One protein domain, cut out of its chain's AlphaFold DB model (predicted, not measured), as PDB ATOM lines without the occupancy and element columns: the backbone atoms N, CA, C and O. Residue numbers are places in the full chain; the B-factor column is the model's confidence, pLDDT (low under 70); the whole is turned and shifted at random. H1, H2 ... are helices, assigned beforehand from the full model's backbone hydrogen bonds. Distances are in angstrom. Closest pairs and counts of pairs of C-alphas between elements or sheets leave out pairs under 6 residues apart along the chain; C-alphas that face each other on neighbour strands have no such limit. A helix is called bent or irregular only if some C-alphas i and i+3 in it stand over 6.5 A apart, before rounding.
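What this domain is: This is residues 5 to 133 of the 645 residues of an uncharacterized protein of Cyanothece sp. (strain PCC 7425 / ATCC 29141) (UniProt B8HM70). Look first for a loose body of five helices, H1 to H5, with an arm of two more, H6 and H7, extending from one end and making much of the length. In the body the long helix H3 and H4 form a hairpin, H5 also packs on H3 near its first residues, H2 stretches between H4 and H5, and H1 crosses H2 with its first residue reaching H3; in the arm H6 and H7 stand at about a right angle, and the last residues of H7, 126 to 132, stick out. The printed part has 129 residues with seven named helices, H1 to H7 in chain order, and no named strand: all helix. It is loose, with a radius of gyration of the C-alphas of 17.8 A and spans of 58 by 27 by 25 A.

How they stand to each other: Begin at H3, residues 45 to 66, the longest helix; it is irregular, with C-alphas 49 and 52 at 7.1 A. H4, residues 71 to 81, forms a helical hairpin with it, at a shallow tilt of 17 degrees, opposite ways; the closest C-alphas, of His 63 and Ser 71, are 5.6 A apart. H5, residues 85 to 90, touches residues 45 to 52 of H3 at a steep tilt of 40 degrees, closest at the C-alphas of Ala 48 and Lys 86, 5.5 A. H2, residues 25 to 39, is irregular, but only just: C-alphas 33 and 36 are 6.6 A apart. With residues 25 to 29 it touches H4, C-alphas of Glu 25 and Ile 74 closest at 4.9 A; with residues 33 to 37 it touches H5, C-alphas of Pro 37 and Met 89 closest at 4.5 A. H2 and H3 are apart. H1, residues 5 to 16, touches H2 about perpendicular, at 83 degrees, the C-alphas of Gly 12 and Val 31 closest at 6.3 A. H1 only just touches H3, with 3 pairs of C-alphas within 8 A; Val 5 and Leu 55 have the closest, 6.2 A. H6, residues 97 to 107, is close to H2 but not clearly touching, C-alphas of Lys 39 and Lys 99 closest at 6.6 A. H7, residues 115 to 132, only just touches H6, with 3 pairs of C-alphas within 8 A, the closest those of Gly 105 and Tyr 121 at 5.7 A. Every O i to N i+4 pair is within hydrogen-bond range in H1, H4, H5, H6 and H7; in H2 it is 9 of 11, in H3 13 of 18.

Where its parts are: Find C-alpha 45 at (11.612, -15.601, -42.443); from there H3 runs 33.0 A to C-alpha 66 at (41.500, -29.513, -42.463). H7 measures 25.5 A and ends at C-alpha 132, at (-5.873, -10.545, -17.866). H2 measures 19.9 A.

The domain as a whole: The C-alphas of Gln 65 and Gln 131, the two farthest apart, are 59.6 A from each other. The printed part has no cut and no long link. Mean pLDDT of the printed part is 74.6; look for values under 70 at residues 94 to 105 and 112 to 133, among others.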
ATOM      1  N   VAL A   5      28.193 -18.443 -40.286       80.06
ATOM      2  CA  VAL A   5      29.356 -19.162 -39.755       80.06
ATOM      3  C   VAL A   5      29.911 -18.470 -38.510       80.06
ATOM      4  O   VAL A   5      30.207 -19.148 -37.531       80.06
ATOM      5  N   GLY A   6      30.025 -17.139 -38.514       64.69
ATOM      6  CA  GLY A   6      30.481 -16.367 -37.356       64.69
ATOM      7  C   GLY A   6      29.526 -16.498 -36.173       64.69
ATOM      8  O   GLY A   6      29.963 -16.832 -35.075       64.69
ATOM      9  N   ASP A   7      28.221 -16.345 -36.415       70.00
ATOM     10  CA  ASP A   7      27.190 -16.557 -35.393       70.00
ATOM     11  C   ASP A   7      27.240 -17.992 -34.847       70.00
ATOM     12  O   ASP A   7      27.235 -18.213 -33.638       70.00
ATOM     13  N   PHE A   8      27.350 -18.986 -35.728       84.06
ATOM     14  CA  PHE A   8      27.429 -20.396 -35.355       84.06
ATOM     15  C   PHE A   8      28.645 -20.692 -34.466       84.06
ATOM     16  O   PHE A   8      28.503 -21.340 -33.427       84.06
ATOM     17  N   LEU A   9      29.821 -20.179 -34.836       76.25
ATOM     18  CA  LEU A   9      31.047 -20.321 -34.048       76.25
ATOM     19  C   LEU A   9      30.947 -19.585 -32.710       76.25
ATOM     20  O   LEU A   9      31.355 -20.135 -31.688       76.25
ATOM     21  N   TYR A  10      30.367 -18.382 -32.698       67.12
ATOM     22  CA  TYR A  10      30.117 -17.632 -31.471       67.12
ATOM     23  C   TYR A  10      29.222 -18.417 -30.514       67.12
ATOM     24  O   TYR A  10      29.576 -18.563 -29.350       67.12
ATOM     25  N   PHE A  11      28.091 -18.958 -30.978       65.81
ATOM     26  CA  PHE A  11      27.193 -19.723 -30.110       65.81
ATOM     27  C   PHE A  11      27.820 -21.045 -29.649       65.81
ATOM     28  O   PHE A  11      27.693 -21.389 -28.478       65.81
ATOM     29  N   GLY A  12      28.546 -21.751 -30.522       58.97
ATOM     30  CA  GLY A  12      29.286 -22.955 -30.131       58.97
ATOM     31  C   GLY A  12      30.317 -22.679 -29.033       58.97
ATOM     32  O   GLY A  12      30.386 -23.413 -28.050       58.97
ATOM     33  N   TYR A  13      31.058 -21.577 -29.147       51.19
ATOM     34  CA  TYR A  13      32.054 -21.188 -28.152       51.19
ATOM     35  C   TYR A  13      31.413 -20.616 -26.879       51.19
ATOM     36  O   TYR A  13      31.562 -21.177 -25.800       51.19
ATOM     37  N   ALA A  14      30.639 -19.538 -26.998       44.97
ATOM     38  CA  ALA A  14      30.146 -18.760 -25.863       44.97
ATOM     39  C   ALA A  14      29.057 -19.461 -25.034       44.97
ATOM     40  O   ALA A  14      28.793 -19.028 -23.915       44.97
ATOM     41  N   TYR A  15      28.397 -20.493 -25.576       55.28
ATOM     42  CA  TYR A  15      27.312 -21.194 -24.877       55.28
ATOM     43  C   TYR A  15      27.599 -22.667 -24.619       55.28
ATOM     44  O   TYR A  15      27.077 -23.195 -23.641       55.28
ATOM     45  N   LEU A  16      28.380 -23.333 -25.474       62.53
ATOM     46  CA  LEU A  16      28.674 -24.761 -25.314       62.53
ATOM     47  C   LEU A  16      30.124 -25.028 -24.907       62.53
ATOM     48  O   LEU A  16      30.461 -26.175 -24.635       62.53
ATOM     49  N   ASN A  17      30.975 -23.997 -24.864       62.34
ATOM     50  CA  ASN A  17      32.415 -24.123 -24.648       62.34
ATOM     51  C   ASN A  17      33.084 -25.097 -25.644       62.34
ATOM     52  O   ASN A  17      34.009 -25.835 -25.311       62.34
ATOM     53  N   VAL A  18      32.584 -25.134 -26.888       65.19
ATOM     54  CA  VAL A  18      33.069 -26.040 -27.936       65.19
ATOM     55  C   VAL A  18      33.800 -25.260 -29.019       65.19
ATOM     56  O   VAL A  18      33.242 -24.380 -29.676       65.19
ATOM     57  N   THR A  19      35.051 -25.643 -29.268       73.12
ATOM     58  CA  THR A  19      35.861 -25.120 -30.371       73.12
ATOM     59  C   THR A  19      35.676 -25.947 -31.644       73.12
ATOM     60  O   THR A  19      35.366 -27.139 -31.615       73.12
ATOM     61  N   LEU A  20      35.899 -25.317 -32.801       73.94
ATOM     62  CA  LEU A  20      35.699 -25.933 -34.115       73.94
ATOM     63  C   LEU A  20      36.425 -27.286 -34.320       73.94
ATOM     64  O   LEU A  20      35.822 -28.188 -34.910       73.94
ATOM     65  N   PRO A  21      37.669 -27.496 -33.834       76.12
ATOM     66  CA  PRO A  21      38.328 -28.799 -33.943       76.12
ATOM     67  C   PRO A  21      37.604 -29.909 -33.171       76.12
ATOM     68  O   PRO A  21      37.480 -31.022 -33.686       76.12
ATOM     69  N   LYS A  22      37.091 -29.598 -31.971       79.94
ATOM     70  CA  LYS A  22      36.448 -30.549 -31.046       79.94
ATOM     71  C   LYS A  22      34.941 -30.713 -31.300       79.94
ATOM     72  O   LYS A  22      34.331 -31.626 -30.750       79.94
ATOM     73  N   MET A  23      34.362 -29.877 -32.164       82.81
ATOM     74  CA  MET A  23      32.927 -29.832 -32.431       82.81
ATOM     75  C   MET A  23      32.387 -31.107 -33.090       82.81
ATOM     76  O   MET A  23      32.928 -31.611 -34.085       82.81
ATOM     77  N   LYS A  24      31.291 -31.614 -32.518       91.56
ATOM     78  CA  LYS A  24      30.567 -32.828 -32.908       91.56
ATOM     79  C   LYS A  24      29.147 -32.485 -33.365       91.56
ATOM     80  O   LYS A  24      28.655 -31.376 -33.193       91.56
ATOM     81  N   GLU A  25      28.472 -33.483 -33.929       92.75
ATOM     82  CA  GLU A  25      27.078 -33.384 -34.386       92.75
ATOM     83  C   GLU A  25      26.128 -32.863 -33.300       92.75
ATOM     84  O   GLU A  25      25.366 -31.945 -33.576       92.75
ATOM     85  N   ARG A  26      26.243 -33.361 -32.059       89.25
ATOM     86  CA  ARG A  26      25.402 -32.924 -30.929       89.25
ATOM     87  C   ARG A  26      25.526 -31.424 -30.631       89.25
ATOM     88  O   ARG A  26      24.552 -30.788 -30.253       89.25
ATOM     89  N   ASP A  27      26.720 -30.860 -30.811       88.88
ATOM     90  CA  ASP A  27      26.984 -29.454 -30.502       88.88
ATOM     91  C   ASP A  27      26.397 -28.573 -31.619       88.88
ATOM     92  O   ASP A  27      25.784 -27.542 -31.359       88.88
ATOM     93  N   VAL A  28      26.507 -29.026 -32.875       93.31
ATOM     94  CA  VAL A  28      25.860 -28.392 -34.037       93.31
ATOM     95  C   VAL A  28      24.335 -28.441 -33.898       93.31
ATOM     96  O   VAL A  28      23.660 -27.458 -34.198       93.31
ATOM     97  N   GLU A  29      23.795 -29.569 -33.437       95.38
ATOM     98  CA  GLU A  29      22.370 -29.751 -33.172       95.38
ATOM     99  C   GLU A  29      21.867 -28.790 -32.094       95.38
ATOM    100  O   GLU A  29      20.888 -28.084 -32.323       95.38
ATOM    101  N   GLU A  30      22.575 -28.685 -30.971       88.06
ATOM    102  CA  GLU A  30      22.235 -27.769 -29.882       88.06
ATOM    103  C   GLU A  30      22.289 -26.299 -30.337       88.06
ATOM    104  O   GLU A  30      21.366 -25.519 -30.081       88.06
ATOM    105  N   VAL A  31      23.321 -25.906 -31.093       84.81
ATOM    106  CA  VAL A  31      23.405 -24.540 -31.632       84.81
ATOM    107  C   VAL A  31      22.242 -24.250 -32.579       84.81
ATOM    108  O   VAL A  31      21.579 -23.221 -32.442       84.81
ATOM    109  N   LEU A  32      21.968 -25.142 -33.529       93.50
ATOM    110  CA  LEU A  32      21.015 -24.874 -34.603       93.50
ATOM    111  C   LEU A  32      19.564 -25.086 -34.188       93.50
ATOM    112  O   LEU A  32      18.712 -24.282 -34.548       93.50
ATOM    113  N   LEU A  33      19.250 -26.141 -33.445       91.88
ATOM    114  CA  LEU A  33      17.865 -26.468 -33.107       91.88
ATOM    115  C   LEU A  33      17.415 -25.841 -31.789       91.88
ATOM    116  O   LEU A  33      16.212 -25.691 -31.587       91.88
ATOM    117  N   ARG A  34      18.347 -25.412 -30.926       80.12
ATOM    118  CA  ARG A  34      18.010 -24.796 -29.639       80.12
ATOM    119  C   ARG A  34      18.482 -23.352 -29.513       80.12
ATOM    120  O   ARG A  34      17.654 -22.475 -29.266       80.12
ATOM    121  N   LEU A  35      19.769 -23.054 -29.690       74.25
ATOM    122  CA  LEU A  35      20.287 -21.699 -29.432       74.25
ATOM    123  C   LEU A  35      19.848 -20.678 -30.491       74.25
ATOM    124  O   LEU A  35      19.370 -19.597 -30.137       74.25
ATOM    125  N   PHE A  36      19.941 -21.019 -31.774       86.94
ATOM    126  CA  PHE A  36      19.572 -20.142 -32.888       86.94
ATOM    127  C   PHE A  36      18.087 -19.725 -32.834       86.94
ATOM    128  O   PHE A  36      17.816 -18.521 -32.758       86.94
ATOM    129  N   PRO A  37      17.109 -20.655 -32.763       82.25
ATOM    130  CA  PRO A  37      15.695 -20.314 -32.630       82.25
ATOM    131  C   PRO A  37      15.399 -19.505 -31.371       82.25
ATOM    132  O   PRO A  37      14.556 -18.608 -31.406       82.25
ATOM    133  N   ARG A  38      16.126 -19.755 -30.278       69.38
ATOM    134  CA  ARG A  38      15.912 -19.080 -28.995       69.38
ATOM    135  C   ARG A  38      16.469 -17.657 -28.964       69.38
ATOM    136  O   ARG A  38      15.864 -16.800 -28.316       69.38
ATOM    137  N   LYS A  39      17.610 -17.406 -29.615       67.19
ATOM    138  CA  LYS A  39      18.426 -16.189 -29.424       67.19
ATOM    139  C   LYS A  39      18.525 -15.292 -30.657       67.19
ATOM    140  O   LYS A  39      18.639 -14.080 -30.495       67.19
ATOM    141  N   ILE A  40      18.439 -15.840 -31.869       72.19
ATOM    142  CA  ILE A  40      18.574 -15.065 -33.107       72.19
ATOM    143  C   ILE A  40      17.195 -14.621 -33.598       72.19
ATOM    144  O   ILE A  40      16.286 -15.430 -33.794       72.19
ATOM    145  N   SER A  41      17.037 -13.313 -33.811       72.12
ATOM    146  CA  SER A  41      15.838 -12.729 -34.420       72.12
ATOM    147  C   SER A  41      16.079 -12.492 -35.904       72.12
ATOM    148  O   SER A  41      16.974 -11.734 -36.266       72.12
ATOM    149  N   LEU A  42      15.268 -13.123 -36.752       72.81
ATOM    150  CA  LEU A  42      15.308 -12.904 -38.196       72.81
ATOM    151  C   LEU A  42      14.571 -11.609 -38.548       72.81
ATOM    152  O   LEU A  42      13.542 -11.287 -37.938       72.81
ATOM    153  N   PHE A  43      15.078 -10.863 -39.529       63.84
ATOM    154  CA  PHE A  43      14.385  -9.677 -40.019       63.84
ATOM    155  C   PHE A  43      13.201 -10.090 -40.896       63.84
ATOM    156  O   PHE A  43      12.098  -9.557 -40.724       63.84
ATOM    157  N   GLU A  44      13.410 -11.106 -41.734       72.38
ATOM    158  CA  GLU A  44      12.397 -11.807 -42.520       72.38
ATOM    159  C   GLU A  44      12.573 -13.332 -42.403       72.38
ATOM    160  O   GLU A  44      13.698 -13.817 -42.297       72.38
ATOM    161  N   PRO A  45      11.495 -14.140 -42.461       76.81
ATOM    162  CA  PRO A  45      11.612 -15.601 -42.443       76.81
ATOM    163  C   PRO A  45      12.541 -16.176 -43.525       76.81
ATOM    164  O   PRO A  45      13.124 -17.238 -43.326       76.81
ATOM    165  N   SER A  46      12.671 -15.496 -44.668       81.44
ATOM    166  CA  SER A  46      13.589 -15.845 -45.760       81.44
ATOM    167  C   SER A  46      15.067 -15.750 -45.381       81.44
ATOM    168  O   SER A  46      15.879 -16.425 -46.005       81.44
ATOM    169  N   ASP A  47      15.432 -15.001 -44.338       79.06
ATOM    170  CA  ASP A  47      16.820 -14.923 -43.868       79.06
ATOM    171  C   ASP A  47      17.350 -16.311 -43.451       79.06
ATOM    172  O   ASP A  47      18.524 -16.624 -43.666       79.06
ATOM    173  N   ALA A  48      16.465 -17.187 -42.945       86.00
ATOM    174  CA  ALA A  48      16.803 -18.561 -42.569       86.00
ATOM    175  C   ALA A  48      17.215 -19.448 -43.754       86.00
ATOM    176  O   ALA A  48      17.927 -20.434 -43.553       86.00
ATOM    177  N   ASP A  49      16.798 -19.106 -44.978       86.81
ATOM    178  CA  ASP A  49      17.020 -19.934 -46.170       86.81
ATOM    179  C   ASP A  49      18.514 -20.044 -46.523       86.81
ATOM    180  O   ASP A  49      18.936 -21.003 -47.166       86.81
ATOM    181  N   SER A  50      19.325 -19.081 -46.069       87.69
ATOM    182  CA  SER A  50      20.769 -19.023 -46.324       87.69
ATOM    183  C   SER A  50      21.635 -19.706 -45.255       87.69
ATOM    184  O   SER A  50      22.772 -20.069 -45.549       87.69
ATOM    185  N   ILE A  51      21.095 -19.960 -44.055       91.06
ATOM    186  CA  ILE A  51      21.864 -20.424 -42.887       91.06
ATOM    187  C   ILE A  51      22.469 -21.813 -43.123       91.06
ATOM    188  O   ILE A  51      23.684 -21.994 -43.062       91.06
ATOM    189  N   ILE A  52      21.629 -22.810 -43.413       95.81
ATOM    190  CA  ILE A  52      22.097 -24.191 -43.600       95.81
ATOM    191  C   ILE A  52      22.987 -24.336 -44.846       95.81
ATOM    192  O   ILE A  52      24.029 -24.982 -44.734       95.81
ATOM    193  N   PRO A  53      22.675 -23.725 -46.009       93.12
ATOM    194  CA  PRO A  53      23.586 -23.728 -47.155       93.12
ATOM    195  C   PRO A  53      24.972 -23.137 -46.862       93.12
ATOM    196  O   PRO A  53      25.973 -23.709 -47.299       93.12
ATOM    197  N   GLU A  54      25.050 -22.035 -46.110       90.56
ATOM    198  CA  GLU A  54      26.328 -21.425 -45.720       90.56
ATOM    199  C   GLU A  54      27.138 -22.368 -44.818       90.56
ATOM    200  O   GLU A  54      28.321 -22.614 -45.073       90.56
ATOM    201  N   LEU A  55      26.489 -22.984 -43.825       94.25
ATOM    202  CA  LEU A  55      27.133 -23.957 -42.941       94.25
ATOM    203  C   LEU A  55      27.570 -25.220 -43.690       94.25
ATOM    204  O   LEU A  55      28.665 -25.719 -43.446       94.25
ATOM    205  N   ILE A  56      26.786 -25.720 -44.648       95.75
ATOM    206  CA  ILE A  56      27.200 -26.844 -45.502       95.75
ATOM    207  C   ILE A  56      28.475 -26.482 -46.270       95.75
ATOM    208  O   ILE A  56      29.431 -27.260 -46.261       95.75
ATOM    209  N   ALA A  57      28.529 -25.304 -46.901       89.50
ATOM    210  CA  ALA A  57      29.711 -24.860 -47.641       89.50
ATOM    211  C   ALA A  57      30.946 -24.749 -46.729       89.50
ATOM    212  O   ALA A  57      32.042 -25.190 -47.097       89.50
ATOM    213  N   PHE A  58      30.756 -24.227 -45.518       91.75
ATOM    214  CA  PHE A  58      31.792 -24.132 -44.495       91.75
ATOM    215  C   PHE A  58      32.307 -25.509 -44.054       91.75
ATOM    216  O   PHE A  58      33.506 -25.779 -44.132       91.75
ATOM    217  N   TRP A  59      31.419 -26.429 -43.679       91.69
ATOM    218  CA  TRP A  59      31.802 -27.771 -43.234       91.69
ATOM    219  C   TRP A  59      32.398 -28.627 -44.359       91.69
ATOM    220  O   TRP A  59      33.309 -29.420 -44.112       91.69
ATOM    221  N   GLN A  60      31.981 -28.420 -45.612       92.38
ATOM    222  CA  GLN A  60      32.641 -29.009 -46.781       92.38
ATOM    223  C   GLN A  60      34.064 -28.474 -46.957       92.38
ATOM    224  O   GLN A  60      34.968 -29.233 -47.305       92.38
ATOM    225  N   PHE A  61      34.288 -27.176 -46.741       87.56
ATOM    226  CA  PHE A  61      35.629 -26.596 -46.757       87.56
ATOM    227  C   PHE A  61      36.506 -27.186 -45.647       87.56
ATOM    228  O   PHE A  61      37.616 -27.633 -45.940       87.56
ATOM    229  N   LEU A  62      35.990 -27.293 -44.418       83.12
ATOM    230  CA  LEU A  62      36.712 -27.898 -43.293       83.12
ATOM    231  C   LEU A  62      37.053 -29.367 -43.527       83.12
ATOM    232  O   LEU A  62      38.171 -29.794 -43.239       83.12
ATOM    233  N   HIS A  63      36.121 -30.127 -44.102       87.62
ATOM    234  CA  HIS A  63      36.371 -31.511 -44.482       87.62
ATOM    235  C   HIS A  63      37.523 -31.616 -45.490       87.62
ATOM    236  O   HIS A  63      38.441 -32.413 -45.304       87.62
ATOM    237  N   ARG A  64      37.504 -30.782 -46.542       91.06
ATOM    238  CA  ARG A  64      38.514 -30.822 -47.612       91.06
ATOM    239  C   ARG A  64      39.889 -30.330 -47.166       91.06
ATOM    240  O   ARG A  64      40.880 -30.959 -47.516       91.06
ATOM    241  N   GLN A  65      39.952 -29.197 -46.467       82.75
ATOM    242  CA  GLN A  65      41.218 -28.524 -46.154       82.75
ATOM    243  C   GLN A  65      41.844 -29.013 -44.851       82.75
ATOM    244  O   GLN A  65      43.053 -29.212 -44.791       82.75
ATOM    245  N   TYR A  66      41.026 -29.244 -43.824       76.62
ATOM    246  CA  TYR A  66      41.500 -29.513 -42.463       76.62
ATOM    247  C   TYR A  66      41.203 -30.936 -41.987       76.62
ATOM    248  O   TYR A  66      41.598 -31.301 -40.885       76.62
ATOM    249  N   LYS A  67      40.516 -31.754 -42.800       85.00
ATOM    250  CA  LYS A  67      40.172 -33.151 -42.485       85.00
ATOM    251  C   LYS A  67      39.512 -33.308 -41.107       85.00
ATOM    252  O   LYS A  67      39.773 -34.279 -40.399       85.00
ATOM    253  N   GLN A  68      38.660 -32.354 -40.719       78.88
ATOM    254  CA  GLN A  68      38.038 -32.343 -39.392       78.88
ATOM    255  C   GLN A  68      37.270 -33.658 -39.145       78.88
ATOM    256  O   GLN A  68      36.473 -34.092 -39.984       78.88
ATOM    257  N   ARG A  69      37.530 -34.294 -37.995       82.31
ATOM    258  CA  ARG A  69      37.172 -35.694 -37.683       82.31
ATOM    259  C   ARG A  69      35.671 -36.006 -37.744       82.31
ATOM    260  O   ARG A  69      35.294 -37.131 -38.057       82.31
ATOM    261  N   HIS A  70      34.816 -35.031 -37.451       88.62
ATOM    262  CA  HIS A  70      33.362 -35.184 -37.347       88.62
ATOM    263  C   HIS A  70      32.588 -34.559 -38.518       88.62
ATOM    264  O   HIS A  70      31.376 -34.750 -38.622       88.62
ATOM    265  N   SER A  71      33.279 -33.881 -39.435       87.38
ATOM    266  CA  SER A  71      32.693 -33.099 -40.530       87.38
ATOM    267  C   SER A  71      31.715 -33.886 -41.401       87.38
ATOM    268  O   SER A  71      30.699 -33.337 -41.806       87.38
ATOM    269  N   GLN A  72      31.950 -35.179 -41.647       90.81
ATOM    270  CA  GLN A  72      31.023 -36.012 -42.426       90.81
ATOM    271  C   GLN A  72      29.686 -36.249 -41.712       90.81
ATOM    272  O   GLN A  72      28.635 -36.150 -42.343       90.81
ATOM    273  N   LYS A  73      29.712 -36.521 -40.398       91.88
ATOM    274  CA  LYS A  73      28.490 -36.682 -39.592       91.88
ATOM    275  C   LYS A  73      27.728 -35.361 -39.490       91.88
ATOM    276  O   LYS A  73      26.522 -35.324 -39.692       91.88
ATOM    277  N   ILE A  74      28.459 -34.265 -39.300       95.62
ATOM    278  CA  ILE A  74      27.890 -32.916 -39.246       95.62
ATOM    279  C   ILE A  74      27.251 -32.531 -40.587       95.62
ATOM    280  O   ILE A  74      26.131 -32.036 -40.610       95.62
ATOM    281  N   LEU A  75      27.903 -32.818 -41.719       96.00
ATOM    282  CA  LEU A  75      27.325 -32.590 -43.047       96.00
ATOM    283  C   LEU A  75      26.046 -33.407 -43.267       96.00
ATOM    284  O   LEU A  75      25.071 -32.875 -43.799       96.00
ATOM    285  N   ALA A  76      26.019 -34.670 -42.832       95.81
ATOM    286  CA  ALA A  76      24.818 -35.498 -42.900       95.81
ATOM    287  C   ALA A  76      23.668 -34.908 -42.065       95.81
ATOM    288  O   ALA A  76      22.537 -34.827 -42.547       95.81
ATOM    289  N   PHE A  77      23.962 -34.428 -40.853       97.00
ATOM    290  CA  PHE A  77      22.998 -33.736 -40.000       97.00
ATOM    291  C   PHE A  77      22.470 -32.443 -40.637       97.00
ATOM    292  O   PHE A  77      21.258 -32.243 -40.707       97.00
ATOM    293  N   LEU A  78      23.350 -31.595 -41.179       96.50
ATOM    294  CA  LEU A  78      22.954 -30.343 -41.832       96.50
ATOM    295  C   LEU A  78      22.016 -30.594 -43.018       96.50
ATOM    296  O   LEU A  78      20.981 -29.939 -43.132       96.50
ATOM    297  N   HIS A  79      22.318 -31.591 -43.855       96.81
ATOM    298  CA  HIS A  79      21.424 -31.999 -44.938       96.81
ATOM    299  C   HIS A  79      20.081 -32.541 -44.428       96.81
ATOM    300  O   HIS A  79      19.050 -32.281 -45.049       96.81
ATOM    301  N   LYS A  80      20.072 -33.257 -43.294       96.56
ATOM    302  CA  LYS A  80      18.849 -33.780 -42.663       96.56
ATOM    303  C   LYS A  80      17.926 -32.657 -42.182       96.56
ATOM    304  O   LYS A  80      16.721 -32.752 -42.400       96.56
ATOM    305  N   ILE A  81      18.461 -31.612 -41.548       95.75
ATOM    306  CA  ILE A  81      17.640 -30.530 -40.976       95.75
ATOM    307  C   ILE A  81      17.280 -29.431 -41.979       95.75
ATOM    308  O   ILE A  81      16.305 -28.716 -41.761       95.75
ATOM    309  N   GLN A  82      18.023 -29.297 -43.086       94.44
ATOM    310  CA  GLN A  82      17.826 -28.236 -44.082       94.44
ATOM    311  C   GLN A  82      16.356 -28.021 -44.504       94.44
ATOM    312  O   GLN A  82      15.937 -26.863 -44.548       94.44
ATOM    313  N   PRO A  83      15.540 -29.065 -44.778       94.94
ATOM    314  CA  PRO A  83      14.159 -28.872 -45.225       94.94
ATOM    315  C   PRO A  83      13.229 -28.294 -44.148       94.94
ATOM    316  O   PRO A  83      12.248 -27.632 -44.478       94.94
ATOM    317  N   THR A  84      13.514 -28.551 -42.869       93.00
ATOM    318  CA  THR A  84      12.645 -28.179 -41.738       93.00
ATOM    319  C   THR A  84      13.178 -26.993 -40.940       93.00
ATOM    320  O   THR A  84      12.431 -26.387 -40.177       93.00
ATOM    321  N   PHE A  85      14.443 -26.618 -41.134       93.69
ATOM    322  CA  PHE A  85      15.137 -25.629 -40.312       93.69
ATOM    323  C   PHE A  85      14.463 -24.252 -40.283       93.69
ATOM    324  O   PHE A  85      14.361 -23.622 -39.230       93.69
ATOM    325  N   LYS A  86      13.937 -23.796 -41.427       91.56
ATOM    326  CA  LYS A  86      13.176 -22.543 -41.505       91.56
ATOM    327  C   LYS A  86      11.982 -22.554 -40.554       91.56
ATOM    328  O   LYS A  86      11.787 -21.590 -39.822       91.56
ATOM    329  N   ALA A  87      11.223 -23.652 -40.542       89.56
ATOM    330  CA  ALA A  87      10.078 -23.804 -39.654       89.56
ATOM    331  C   ALA A  87      10.527 -23.753 -38.187       89.56
ATOM    332  O   ALA A  87       9.961 -22.982 -37.418       89.56
ATOM    333  N   THR A  88      11.610 -24.460 -37.839       88.12
ATOM    334  CA  THR A  88      12.216 -24.436 -36.497       88.12
ATOM    335  C   THR A  88      12.578 -23.018 -36.040       88.12
ATOM    336  O   THR A  88      12.264 -22.637 -34.914       88.12
ATOM    337  N   MET A  89      13.182 -22.207 -36.917       84.44
ATOM    338  CA  MET A  89      13.594 -20.826 -36.622       84.44
ATOM    339  C   MET A  89      12.434 -19.842 -36.439       84.44
ATOM    340  O   MET A  89      12.607 -18.798 -35.794       84.44
ATOM    341  N   THR A  90      11.279 -20.150 -37.032       82.88
ATOM    342  CA  THR A  90      10.080 -19.301 -37.019       82.88
ATOM    343  C   THR A  90       9.004 -19.762 -36.041       82.88
ATOM    344  O   THR A  90       8.034 -19.034 -35.851       82.88
ATOM    345  N   ASP A  91       9.165 -20.932 -35.424       83.12
ATOM    346  CA  ASP A  91       8.214 -21.477 -34.459       83.12
ATOM    347  C   ASP A  91       8.320 -20.747 -33.107       83.12
ATOM    348  O   ASP A  91       9.362 -20.839 -32.444       83.12
ATOM    349  N   PRO A  92       7.257 -20.046 -32.659       72.38
ATOM    350  CA  PRO A  92       7.250 -19.340 -31.384       72.38
ATOM    351  C   PRO A  92       7.531 -20.220 -30.159       72.38
ATOM    352  O   PRO A  92       8.004 -19.694 -29.153       72.38
ATOM    353  N   GLN A  93       7.282 -21.534 -30.226       74.81
ATOM    354  CA  GLN A  93       7.572 -22.458 -29.119       74.81
ATOM    355  C   GLN A  93       9.075 -22.586 -28.837       74.81
ATOM    356  O   GLN A  93       9.474 -22.879 -27.711       74.81
ATOM    357  N   ASN A  94       9.914 -22.295 -29.832       67.94
ATOM    358  CA  ASN A  94      11.368 -22.381 -29.717       67.94
ATOM    359  C   ASN A  94      12.015 -21.049 -29.293       67.94
ATOM    360  O   ASN A  94      13.239 -20.954 -29.187       67.94
ATOM    361  N   PHE A  95      11.226 -19.990 -29.072       67.88
ATOM    362  CA  PHE A  95      11.753 -18.658 -28.774       67.88
ATOM    363  C   PHE A  95      12.100 -18.498 -27.291       67.88
ATOM    364  O   PHE A  95      11.428 -19.000 -26.394       67.88
ATOM    365  N   GLY A  96      13.166 -17.745 -27.012       46.31
ATOM    366  CA  GLY A  96      13.448 -17.274 -25.659       46.31
ATOM    367  C   GLY A  96      12.573 -16.076 -25.295       46.31
ATOM    368  O   GLY A  96      12.140 -15.336 -26.174       46.31
ATOM    369  N   LEU A  97      12.398 -15.821 -23.995       46.12
ATOM    370  CA  LEU A  97      11.548 -14.743 -23.459       46.12
ATOM    371  C   LEU A  97      11.776 -13.379 -24.131       46.12
ATOM    372  O   LEU A  97      10.825 -12.699 -24.509       46.12
ATOM    373  N   ALA A  98      13.041 -12.999 -24.334       45.31
ATOM    374  CA  ALA A  98      13.394 -11.747 -24.999       45.31
ATOM    375  C   ALA A  98      12.963 -11.727 -26.477       45.31
ATOM    376  O   ALA A  98      12.419 -10.730 -26.946       45.31
ATOM    377  N   LYS A  99      13.148 -12.832 -27.211       58.97
ATOM    378  CA  LYS A  99      12.722 -12.948 -28.613       58.97
ATOM    379  C   LYS A  99      11.196 -12.973 -28.724       58.97
ATOM    380  O   LYS A  99      10.657 -12.247 -29.556       58.97
ATOM    381  N   SER A 100      10.500 -13.711 -27.858       58.22
ATOM    382  CA  SER A 100       9.031 -13.709 -27.777       58.22
ATOM    383  C   SER A 100       8.488 -12.302 -27.536       58.22
ATOM    384  O   SER A 100       7.585 -11.866 -28.244       58.22
ATOM    385  N   PHE A 101       9.097 -11.546 -26.618       53.88
ATOM    386  CA  PHE A 101       8.726 -10.155 -26.359       53.88
ATOM    387  C   PHE A 101       8.895  -9.265 -27.602       53.88
ATOM    388  O   PHE A 101       7.988  -8.512 -27.959       53.88
ATOM    389  N   MET A 102      10.026  -9.381 -28.303       58.22
ATOM    390  CA  MET A 102      10.302  -8.596 -29.513       58.22
ATOM    391  C   MET A 102       9.370  -8.960 -30.678       58.22
ATOM    392  O   MET A 102       8.883  -8.072 -31.379       58.22
ATOM    393  N   MET A 103       9.094 -10.249 -30.884       66.06
ATOM    394  CA  MET A 103       8.210 -10.713 -31.959       66.06
ATOM    395  C   MET A 103       6.748 -10.355 -31.687       66.06
ATOM    396  O   MET A 103       6.063  -9.887 -32.595       66.06
ATOM    397  N   ALA A 104       6.290 -10.486 -30.440       65.00
ATOM    398  CA  ALA A 104       4.939 -10.102 -30.046       65.00
ATOM    399  C   ALA A 104       4.709  -8.586 -30.196       65.00
ATOM    400  O   ALA A 104       3.673  -8.173 -30.711       65.00
ATOM    401  N   GLY A 105       5.704  -7.754 -29.861       62.16
ATOM    402  CA  GLY A 105       5.625  -6.308 -30.085       62.16
ATOM    403  C   GLY A 105       5.551  -5.925 -31.561       62.16
ATOM    404  O   GLY A 105       4.727  -5.095 -31.948       62.16
ATOM    405  N   ARG A 106       6.340  -6.590 -32.414       70.50
ATOM    406  CA  ARG A 106       6.292  -6.387 -33.870       70.50
ATOM    407  C   ARG A 106       4.949  -6.831 -34.456       70.50
ATOM    408  O   ARG A 106       4.383  -6.116 -35.278       70.50
ATOM    409  N   ALA A 107       4.420  -7.976 -34.016       74.25
ATOM    410  CA  ALA A 107       3.112  -8.483 -34.437       74.25
ATOM    411  C   ALA A 107       1.959  -7.567 -33.993       74.25
ATOM    412  O   ALA A 107       0.993  -7.389 -34.732       74.25
ATOM    413  N   ALA A 108       2.091  -6.927 -32.829       73.88
ATOM    414  CA  ALA A 108       1.157  -5.922 -32.331       73.88
ATOM    415  C   ALA A 108       1.302  -4.543 -33.017       73.88
ATOM    416  O   ALA A 108       0.630  -3.590 -32.627       73.88
ATOM    417  N   GLY A 109       2.153  -4.424 -34.046       80.06
ATOM    418  CA  GLY A 109       2.305  -3.217 -34.861       80.06
ATOM    419  C   GLY A 109       3.249  -2.161 -34.284       80.06
ATOM    420  O   GLY A 109       3.290  -1.043 -34.798       80.06
ATOM    421  N   PHE A 110       4.015  -2.486 -33.238       73.56
ATOM    422  CA  PHE A 110       4.999  -1.575 -32.657       73.56
ATOM    423  C   PHE A 110       6.333  -1.646 -33.406       73.56
ATOM    424  O   PHE A 110       6.801  -2.716 -33.804       73.56
ATOM    425  N   ASP A 111       6.994  -0.496 -33.548       75.50
ATOM    426  CA  ASP A 111       8.350  -0.430 -34.092       75.50
ATOM    427  C   ASP A 111       9.385  -0.844 -33.036       75.50
ATOM    428  O   ASP A 111       9.999  -0.019 -32.350       75.50
ATOM    429  N   MET A 112       9.594  -2.155 -32.927       64.19
ATOM    430  CA  MET A 112      10.533  -2.771 -31.987       64.19
ATOM    431  C   MET A 112      12.010  -2.500 -32.319       64.19
ATOM    432  O   MET A 112      12.889  -2.933 -31.579       64.19
ATOM    433  N   THR A 113      12.308  -1.767 -33.398       55.62
ATOM    434  CA  THR A 113      13.671  -1.319 -33.726       55.62
ATOM    435  C   THR A 113      14.033   0.014 -33.057       55.62
ATOM    436  O   THR A 113      15.187   0.442 -33.105       55.62
ATOM    437  N   THR A 114      13.072   0.658 -32.380       53.12
ATOM    438  CA  THR A 114      13.248   1.951 -31.701       53.12
ATOM    439  C   THR A 114      12.988   1.857 -30.194       53.12
ATOM    440  O   THR A 114      12.092   1.149 -29.741       53.12
ATOM    441  N   GLU A 115      13.725   2.633 -29.386       44.28
ATOM    442  CA  GLU A 115      13.512   2.699 -27.922       44.28
ATOM    443  C   GLU A 115      12.080   3.153 -27.575       44.28
ATOM    444  O   GLU A 115      11.498   2.699 -26.590       44.28
ATOM    445  N   ALA A 116      11.497   4.032 -28.399       54.41
ATOM    446  CA  ALA A 116      10.128   4.509 -28.232       54.41
ATOM    447  C   ALA A 116       9.097   3.400 -28.483       54.41
ATOM    448  O   ALA A 116       8.193   3.230 -27.667       54.41
ATOM    449  N   GLY A 117       9.251   2.616 -29.557       55.56
ATOM    450  CA  GLY A 117       8.356   1.498 -29.857       55.56
ATOM    451  C   GLY A 117       8.472   0.358 -28.845       55.56
ATOM    452  O   GLY A 117       7.448  -0.142 -28.385       55.56
ATOM    453  N   VAL A 118       9.687   0.032 -28.388       44.47
ATOM    454  CA  VAL A 118       9.906  -0.962 -27.320       44.47
ATOM    455  C   VAL A 118       9.248  -0.528 -26.006       44.47
ATOM    456  O   VAL A 118       8.564  -1.330 -25.375       44.47
ATOM    457  N   LYS A 119       9.388   0.742 -25.596       50.91
ATOM    458  CA  LYS A 119       8.730   1.261 -24.380       50.91
ATOM    459  C   LYS A 119       7.212   1.315 -24.510       50.91
ATOM    460  O   LYS A 119       6.520   0.984 -23.549       50.91
ATOM    461  N   ALA A 120       6.702   1.723 -25.670       58.62
ATOM    462  CA  ALA A 120       5.268   1.752 -25.934       58.62
ATOM    463  C   ALA A 120       4.670   0.340 -25.847       58.62
ATOM    464  O   ALA A 120       3.655   0.145 -25.178       58.62
ATOM    465  N   TYR A 121       5.350  -0.658 -26.421       63.00
ATOM    466  CA  TYR A 121       4.927  -2.048 -26.299       63.00
ATOM    467  C   TYR A 121       5.069  -2.579 -24.869       63.00
ATOM    468  O   TYR A 121       4.167  -3.247 -24.382       63.00
ATOM    469  N   GLN A 122       6.139  -2.241 -24.148       45.81
ATOM    470  CA  GLN A 122       6.307  -2.635 -22.745       45.81
ATOM    471  C   GLN A 122       5.176  -2.099 -21.852       45.81
ATOM    472  O   GLN A 122       4.685  -2.810 -20.977       45.81
ATOM    473  N   GLN A 123       4.744  -0.854 -22.068       53.56
ATOM    474  CA  GLN A 123       3.612  -0.265 -21.348       53.56
ATOM    475  C   GLN A 123       2.299  -0.971 -21.691       53.56
ATOM    476  O   GLN A 123       1.545  -1.311 -20.781       53.56
ATOM    477  N   HIS A 124       2.065  -1.245 -22.976       59.59
ATOM    478  CA  HIS A 124       0.913  -2.016 -23.447       59.59
ATOM    479  C   HIS A 124       0.890  -3.438 -22.853       59.59
ATOM    480  O   HIS A 124      -0.116  -3.872 -22.301       59.59
ATOM    481  N   TYR A 125       2.027  -4.133 -22.883       48.59
ATOM    482  CA  TYR A 125       2.235  -5.468 -22.324       48.59
ATOM    483  C   TYR A 125       1.959  -5.519 -20.813       48.59
ATOM    484  O   TYR A 125       1.210  -6.374 -20.344       48.59
ATOM    485  N   ASN A 126       2.494  -4.563 -20.047       46.62
ATOM    486  CA  ASN A 126       2.272  -4.483 -18.600       46.62
ATOM    487  C   ASN A 126       0.808  -4.181 -18.244       46.62
ATOM    488  O   ASN A 126       0.299  -4.715 -17.260       46.62
ATOM    489  N   GLN A 127       0.124  -3.343 -19.032       51.38
ATOM    490  CA  GLN A 127      -1.306  -3.072 -18.852       51.38
ATOM    491  C   GLN A 127      -2.155  -4.314 -19.139       51.38
ATOM    492  O   GLN A 127      -3.094  -4.590 -18.400       51.38
ATOM    493  N   GLN A 128      -1.801  -5.084 -20.170       51.44
ATOM    494  CA  GLN A 128      -2.496  -6.317 -20.523       51.44
ATOM    495  C   GLN A 128      -2.327  -7.391 -19.437       51.44
ATOM    496  O   GLN A 128      -3.322  -7.938 -18.971       51.44
ATOM    497  N   LEU A 129      -1.105  -7.608 -18.935       46.59
ATOM    498  CA  LEU A 129      -0.835  -8.512 -17.807       46.59
ATOM    499  C   LEU A 129      -1.629  -8.151 -16.544       46.59
ATOM    500  O   LEU A 129      -2.162  -9.036 -15.879       46.59
ATOM    501  N   GLN A 130      -1.748  -6.857 -16.231       41.72
ATOM    502  CA  GLN A 130      -2.536  -6.378 -15.087       41.72
ATOM    503  C   GLN A 130      -4.047  -6.583 -15.263       41.72
ATOM    504  O   GLN A 130      -4.763  -6.654 -14.269       41.72
ATOM    505  N   GLN A 131      -4.537  -6.660 -16.504       43.28
ATOM    506  CA  GLN A 131      -5.960  -6.827 -16.810       43.28
ATOM    507  C   GLN A 131      -6.378  -8.295 -16.967       43.28
ATOM    508  O   GLN A 131      -7.498  -8.635 -16.596       43.28
ATOM    509  N   THR A 132      -5.514  -9.158 -17.517       45.12
ATOM    510  CA  THR A 132      -5.873 -10.545 -17.866       45.12
ATOM    511  C   THR A 132      -5.172 -11.620 -17.043       45.12
ATOM    512  O   THR A 132      -5.580 -12.772 -17.136       45.12
ATOM    513  N   GLY A 133      -4.106 -11.306 -16.297       39.53
ATOM    514  CA  GLY A 133      -3.315 -12.287 -15.531       39.53
ATOM    515  C   GLY A 133      -2.509 -13.289 -16.375       39.53
ATOM    516  O   GLY A 133      -1.548 -13.864 -15.882       39.53
TER     517      GLY A 133